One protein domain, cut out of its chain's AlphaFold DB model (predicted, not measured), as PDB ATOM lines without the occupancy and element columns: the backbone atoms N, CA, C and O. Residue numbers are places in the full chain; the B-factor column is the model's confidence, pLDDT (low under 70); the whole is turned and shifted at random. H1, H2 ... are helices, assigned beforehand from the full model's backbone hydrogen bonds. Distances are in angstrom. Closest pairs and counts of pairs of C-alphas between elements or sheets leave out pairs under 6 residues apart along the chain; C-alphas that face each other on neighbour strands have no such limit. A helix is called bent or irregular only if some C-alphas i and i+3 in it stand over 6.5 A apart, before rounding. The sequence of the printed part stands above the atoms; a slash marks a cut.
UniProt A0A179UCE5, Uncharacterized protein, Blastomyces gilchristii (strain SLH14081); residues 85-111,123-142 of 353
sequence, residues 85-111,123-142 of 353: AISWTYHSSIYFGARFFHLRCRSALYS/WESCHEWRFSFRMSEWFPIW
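What this domain is: This is residues 85 to 111 and 123 to 142 of the 353 residues of an uncharacterized protein of Blastomyces gilchristii (strain SLH14081) (UniProt A0A179UCE5). Two long helices, H1 and then H2, run side by side in opposite ways with a gap between them, nearest at the ends beside the cut; the far ends, residues 85 to 93 and 137 to 142, stand free. The printed part has 47 residues, no named strand, and is all helix. It is loose, with a radius of gyration of the C-alphas of 12.7 A, and flat, spanning 38 by 20 by 8 A.

How they stand to each other: H1, residues 86 to 111, and H2, residues 123 to 142, are close but not clearly touching; their closest C-alphas, of Cys 105 and Ser 125, are 7.7 A apart. They run opposite ways at a shallow tilt of 10 degrees. Every O i to N i+4 pair is within hydrogen-bond range in H1, and 13 of 16 in H2.

Where its parts are: H1 measures 37.6 A from C-alpha 86 at (-58.442, -21.876, 51.940) to C-alpha 111. H2 measures 29.0 A, ending at C-alpha 142 at (-46.247, -26.442, 55.156); it is only just irregular, with C-alphas 137 and 140 6.7 A apart.

The domain as a whole: The two C-alphas farthest apart, of Ala 85 and Ser 111, are 39.2 A apart. Residues 112 to 122 are not printed; C-alphas 111 and 123 are 16.6 A apart across the cut. Residues 108 to 111 and 123 to 142 have pLDDT under 70.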
ATOM      1  N   ALA A  85     -62.352 -19.746  53.849       93.38
ATOM      2  CA  ALA A  85     -62.026 -20.839  52.940       93.38
ATOM      3  C   ALA A  85     -60.592 -20.697  52.394       93.38
ATOM      4  O   ALA A  85     -60.193 -19.623  51.938       93.38
ATOM      5  N   ILE A  86     -59.846 -21.807  52.387       90.69
ATOM      6  CA  ILE A  86     -58.442 -21.876  51.940       90.69
ATOM      7  C   ILE A  86     -58.265 -21.310  50.522       90.69
ATOM      8  O   ILE A  86     -57.264 -20.660  50.218       90.69
ATOM      9  N   SER A  87     -59.251 -21.520  49.645       91.06
ATOM     10  CA  SER A  87     -59.232 -21.000  48.276       91.06
ATOM     11  C   SER A  87     -59.217 -19.470  48.228       91.06
ATOM     12  O   SER A  87     -58.487 -18.890  47.422       91.06
ATOM     13  N   TRP A  88     -59.972 -18.811  49.110       92.69
ATOM     14  CA  TRP A  88     -60.082 -17.354  49.182       92.69
ATOM     15  C   TRP A  88     -58.828 -16.705  49.753       92.69
ATOM     16  O   TRP A  88     -58.351 -15.701  49.222       92.69
ATOM     17  N   THR A  89     -58.261 -17.284  50.808       90.06
ATOM     18  CA  THR A  89     -57.022 -16.784  51.416       90.06
ATOM     19  C   THR A  89     -55.834 -16.943  50.467       90.06
ATOM     20  O   THR A  89     -55.019 -16.026  50.362       90.06
ATOM     21  N   TYR A  90     -55.781 -18.032  49.693       88.12
ATOM     22  CA  TYR A  90     -54.781 -18.226  48.639       88.12
ATOM     23  C   TYR A  90     -54.919 -17.217  47.486       88.12
ATOM     24  O   TYR A  90     -53.940 -16.583  47.094       88.12
ATOM     25  N   HIS A  91     -56.131 -16.992  46.970       90.06
ATOM     26  CA  HIS A  91     -56.340 -15.981  45.923       90.06
ATOM     27  C   HIS A  91     -56.025 -14.568  46.422       90.06
ATOM     28  O   HIS A  91     -55.427 -13.771  45.697       90.06
ATOM     29  N   SER A  92     -56.370 -14.269  47.676       89.25
ATOM     30  CA  SER A  92     -56.068 -12.980  48.299       89.25
ATOM     31  C   SER A  92     -54.560 -12.769  48.428       89.25
ATOM     32  O   SER A  92     -54.070 -11.701  48.069       89.25
ATOM     33  N   SER A  93     -53.800 -13.773  48.874       90.06
ATOM     34  CA  SER A  93     -52.344 -13.648  49.016       90.06
ATOM     35  C   SER A  93     -51.644 -13.442  47.668       90.06
ATOM     36  O   SER A  93     -50.769 -12.578  47.569       90.06
ATOM     37  N   ILE A  94     -52.085 -14.130  46.606       90.31
ATOM     38  CA  ILE A  94     -51.603 -13.895  45.235       90.31
ATOM     39  C   ILE A  94     -51.938 -12.475  44.781       90.31
ATOM     40  O   ILE A  94     -51.069 -11.774  44.262       90.31
ATOM     41  N   TYR A  95     -53.180 -12.028  44.987       92.62
ATOM     42  CA  TYR A  95     -53.618 -10.697  44.576       92.62
ATOM     43  C   TYR A  95     -52.822  -9.588  45.279       92.62
ATOM     44  O   TYR A  95     -52.333  -8.661  44.629       92.62
ATOM     45  N   PHE A  96     -52.631  -9.704  46.598       88.62
ATOM     46  CA  PHE A  96     -51.828  -8.762  47.375       88.62
ATOM     47  C   PHE A  96     -50.357  -8.789  46.957       88.62
ATOM     48  O   PHE A  96     -49.773  -7.723  46.763       88.62
ATOM     49  N   GLY A  97     -49.774  -9.973  46.741       88.19
ATOM     50  CA  GLY A  97     -48.399 -10.111  46.256       88.19
ATOM     51  C   GLY A  97     -48.196  -9.462  44.885       88.19
ATOM     52  O   GLY A  97     -47.279  -8.656  44.705       88.19
ATOM     53  N   ALA A  98     -49.095  -9.729  43.935       86.69
ATOM     54  CA  ALA A  98     -49.051  -9.155  42.592       86.69
ATOM     55  C   ALA A  98     -49.208  -7.628  42.611       86.69
ATOM     56  O   ALA A  98     -48.479  -6.911  41.918       86.69
ATOM     57  N   ARG A  99     -50.125  -7.101  43.433       88.25
ATOM     58  CA  ARG A  99     -50.367  -5.656  43.528       88.25
ATOM     59  C   ARG A  99     -49.229  -4.922  44.235       88.25
ATOM     60  O   ARG A  99     -48.843  -3.844  43.784       88.25
ATOM     61  N   PHE A 100     -48.656  -5.509  45.285       82.88
ATOM     62  CA  PHE A 100     -47.483  -4.959  45.964       82.88
ATOM     63  C   PHE A 100     -46.275  -4.900  45.021       82.88
ATOM     64  O   PHE A 100     -45.607  -3.869  44.932       82.88
ATOM     65  N   PHE A 101     -46.054  -5.960  44.238       78.94
ATOM     66  CA  PHE A 101     -45.016  -5.987  43.211       78.94
ATOM     67  C   PHE A 101     -45.233  -4.907  42.145       78.94
ATOM     68  O   PHE A 101     -44.324  -4.125  41.867       78.94
ATOM     69  N   HIS A 102     -46.450  -4.792  41.605       82.69
ATOM     70  CA  HIS A 102     -46.773  -3.775  40.603       82.69
ATOM     71  C   HIS A 102     -46.522  -2.348  41.123       82.69
ATOM     72  O   HIS A 102     -45.970  -1.510  40.407       82.69
ATOM     73  N   LEU A 103     -46.880  -2.059  42.380       80.19
ATOM     74  CA  LEU A 103     -46.606  -0.764  43.013       80.19
ATOM     75  C   LEU A 103     -45.103  -0.505  43.175       80.19
ATOM     76  O   LEU A 103     -44.654   0.619  42.942       80.19
ATOM     77  N   ARG A 104     -44.316  -1.531  43.516       77.19
ATOM     78  CA  ARG A 104     -42.864  -1.410  43.694       77.19
ATOM     79  C   ARG A 104     -42.135  -1.204  42.368       77.19
ATOM     80  O   ARG A 104     -41.313  -0.295  42.275       77.19
ATOM     81  N   CYS A 105     -42.494  -1.960  41.330       75.00
ATOM     82  CA  CYS A 105     -41.968  -1.759  39.978       75.00
ATOM     83  C   CYS A 105     -42.325  -0.375  39.439       75.00
ATOM     84  O   CYS A 105     -41.471   0.300  38.868       75.00
ATOM     85  N   ARG A 106     -43.560   0.089  39.669       75.75
ATOM     86  CA  ARG A 106     -43.969   1.439  39.280       75.75
ATOM     87  C   ARG A 106     -43.150   2.492  40.025       75.75
ATOM     88  O   ARG A 106     -42.619   3.388  39.387       75.75
ATOM     89  N   SER A 107     -42.977   2.370  41.339       75.19
ATOM     90  CA  SER A 107     -42.167   3.315  42.122       75.19
ATOM     91  C   SER A 107     -40.704   3.379  41.647       75.19
ATOM     92  O   SER A 107     -40.148   4.469  41.508       75.19
ATOM     93  N   ALA A 108     -40.107   2.234  41.292       69.31
ATOM     94  CA  ALA A 108     -38.766   2.178  40.705       69.31
ATOM     95  C   ALA A 108     -38.695   2.864  39.325       69.31
ATOM     96  O   ALA A 108     -37.749   3.589  39.044       69.31
ATOM     97  N   LEU A 109     -39.726   2.710  38.488       68.44
ATOM     98  CA  LEU A 109     -39.829   3.389  37.187       68.44
ATOM     99  C   LEU A 109     -39.960   4.917  37.306       68.44
ATOM    100  O   LEU A 109     -39.450   5.633  36.450       68.44
ATOM    101  N   TYR A 110     -40.635   5.423  38.342       66.06
ATOM    102  CA  TYR A 110     -40.836   6.867  38.532       66.06
ATOM    103  C   TYR A 110     -39.661   7.568  39.226       66.06
ATOM    104  O   TYR A 110     -39.495   8.773  39.051       66.06
ATOM    105  N   SER A 111     -38.847   6.844  39.999       61.41
ATOM    106  CA  SER A 111     -37.717   7.434  40.734       61.41
ATOM    107  C   SER A 111     -36.431   7.572  39.907       61.41
ATOM    108  O   SER A 111     -35.549   8.318  40.320       61.41
ATOM    109  N   TRP A 123     -32.734  -6.686  37.427       53.09
ATOM    110  CA  TRP A 123     -32.157  -7.938  37.914       53.09
ATOM    111  C   TRP A 123     -32.586  -8.253  39.354       53.09
ATOM    112  O   TRP A 123     -32.967  -9.389  39.647       53.09
ATOM    113  N   GLU A 124     -32.614  -7.244  40.234       56.38
ATOM    114  CA  GLU A 124     -33.109  -7.385  41.611       56.38
ATOM    115  C   GLU A 124     -34.593  -7.785  41.648       56.38
ATOM    116  O   GLU A 124     -34.976  -8.707  42.373       56.38
ATOM    117  N   SER A 125     -35.418  -7.178  40.786       58.53
ATOM    118  CA  SER A 125     -36.852  -7.487  40.685       58.53
ATOM    119  C   SER A 125     -37.118  -8.927  40.213       58.53
ATOM    120  O   SER A 125     -38.032  -9.592  40.708       58.53
ATOM    121  N   CYS A 126     -36.303  -9.456  39.291       55.81
ATOM    122  CA  CYS A 126     -36.389 -10.853  38.851       55.81
ATOM    123  C   CYS A 126     -35.933 -11.855  39.925       55.81
ATOM    124  O   CYS A 126     -36.470 -12.966  39.999       55.81
ATOM    125  N   HIS A 127     -34.950 -11.489  40.752       58.94
ATOM    126  CA  HIS A 127     -34.461 -12.355  41.825       58.94
ATOM    127  C   HIS A 127     -35.484 -12.484  42.965       58.94
ATOM    128  O   HIS A 127     -35.688 -13.588  43.475       58.94
ATOM    129  N   GLU A 128     -36.184 -11.396  43.314       57.62
ATOM    130  CA  GLU A 128     -37.305 -11.433  44.267       57.62
ATOM    131  C   GLU A 128     -38.443 -12.344  43.755       57.62
ATOM    132  O   GLU A 128     -38.930 -13.188  44.505       57.62
ATOM    133  N   TRP A 129     -38.788 -12.289  42.460       55.66
ATOM    134  CA  TRP A 129     -39.805 -13.171  41.859       55.66
ATOM    135  C   TRP A 129     -39.451 -14.654  41.931       55.66
ATOM    136  O   TRP A 129     -40.289 -15.472  42.313       55.66
ATOM    137  N   ARG A 130     -38.205 -15.016  41.595       59.97
ATOM    138  CA  ARG A 130     -37.732 -16.405  41.716       59.97
ATOM    139  C   ARG A 130     -37.825 -16.910  43.152       59.97
ATOM    140  O   ARG A 130     -38.112 -18.086  43.347       59.97
ATOM    141  N   PHE A 131     -37.598 -16.046  44.139       54.62
ATOM    142  CA  PHE A 131     -37.694 -16.415  45.547       54.62
ATOM    143  C   PHE A 131     -39.150 -16.571  46.006       54.62
ATOM    144  O   PHE A 131     -39.476 -17.581  46.626       54.62
ATOM    145  N   SER A 132     -40.047 -15.647  45.648       59.50
ATOM    146  CA  SER A 132     -41.480 -15.749  45.967       59.50
ATOM    147  C   SER A 132     -42.142 -16.969  45.316       59.50
ATOM    148  O   SER A 132     -42.902 -17.669  45.982       59.50
ATOM    149  N   PHE A 133     -41.806 -17.281  44.058       56.81
ATOM    150  CA  PHE A 133     -42.278 -18.503  43.394       56.81
ATOM    151  C   PHE A 133     -41.745 -19.754  44.083       56.81
ATOM    152  O   PHE A 133     -42.519 -20.659  44.385       56.81
ATOM    153  N   ARG A 134     -40.450 -19.781  44.414       57.31
ATOM    154  CA  ARG A 134     -39.866 -20.920  45.121       57.31
ATOM    155  C   ARG A 134     -40.539 -21.113  46.478       57.31
ATOM    156  O   ARG A 134     -40.882 -22.235  46.791       57.31
ATOM    157  N   MET A 135     -40.834 -20.049  47.233       51.47
ATOM    158  CA  MET A 135     -41.587 -20.130  48.497       51.47
ATOM    159  C   MET A 135     -43.026 -20.632  48.307       51.47
ATOM    160  O   MET A 135     -43.510 -21.377  49.155       51.47
ATOM    161  N   SER A 136     -43.686 -20.305  47.187       60.69
ATOM    162  CA  SER A 136     -45.006 -20.860  46.842       60.69
ATOM    163  C   SER A 136     -44.990 -22.387  46.661       60.69
ATOM    164  O   SER A 136     -45.970 -23.048  46.990       60.69
ATOM    165  N   GLU A 137     -43.854 -22.967  46.255       54.84
ATOM    166  CA  GLU A 137     -43.659 -24.423  46.167       54.84
ATOM    167  C   GLU A 137     -43.517 -25.086  47.546       54.84
ATOM    168  O   GLU A 137     -43.750 -26.287  47.675       54.84
ATOM    169  N   TRP A 138     -43.183 -24.321  48.594       52.53
ATOM    170  CA  TRP A 138     -43.156 -24.836  49.965       52.53
ATOM    171  C   TRP A 138     -44.541 -24.822  50.615       52.53
ATOM    172  O   TRP A 138     -44.770 -25.614  51.522       52.53
ATOM    173  N   PHE A 139     -45.499 -24.012  50.150       61.22
ATOM    174  CA  PHE A 139     -46.845 -23.957  50.747       61.22
ATOM    175  C   PHE A 139     -47.516 -25.336  50.922       61.22
ATOM    176  O   PHE A 139     -48.061 -25.564  52.001       61.22
ATOM    177  N   PRO A 140     -47.447 -26.282  49.960       54.66
ATOM    178  CA  PRO A 140     -47.977 -27.635  50.142       54.66
ATOM    179  C   PRO A 140     -47.296 -28.415  51.275       54.66
ATOM    180  O   PRO A 140     -47.974 -29.074  52.055       54.66
ATOM    181  N   ILE A 141     -45.969 -28.307  51.411       62.31
ATOM    182  CA  ILE A 141     -45.191 -28.973  52.472       62.31
ATOM    183  C   ILE A 141     -45.584 -28.416  53.847       62.31
ATOM    184  O   ILE A 141     -45.708 -29.162  54.817       62.31
ATOM    185  N   TRP A 142     -45.835 -27.111  53.923       58.00
ATOM    186  CA  TRP A 142     -46.247 -26.442  55.156       58.00
ATOM    187  C   TRP A 142     -47.699 -26.776  55.515       58.00
ATOM    188  O   TRP A 142     -47.997 -26.993  56.686       58.00
TER     189      TRP A 142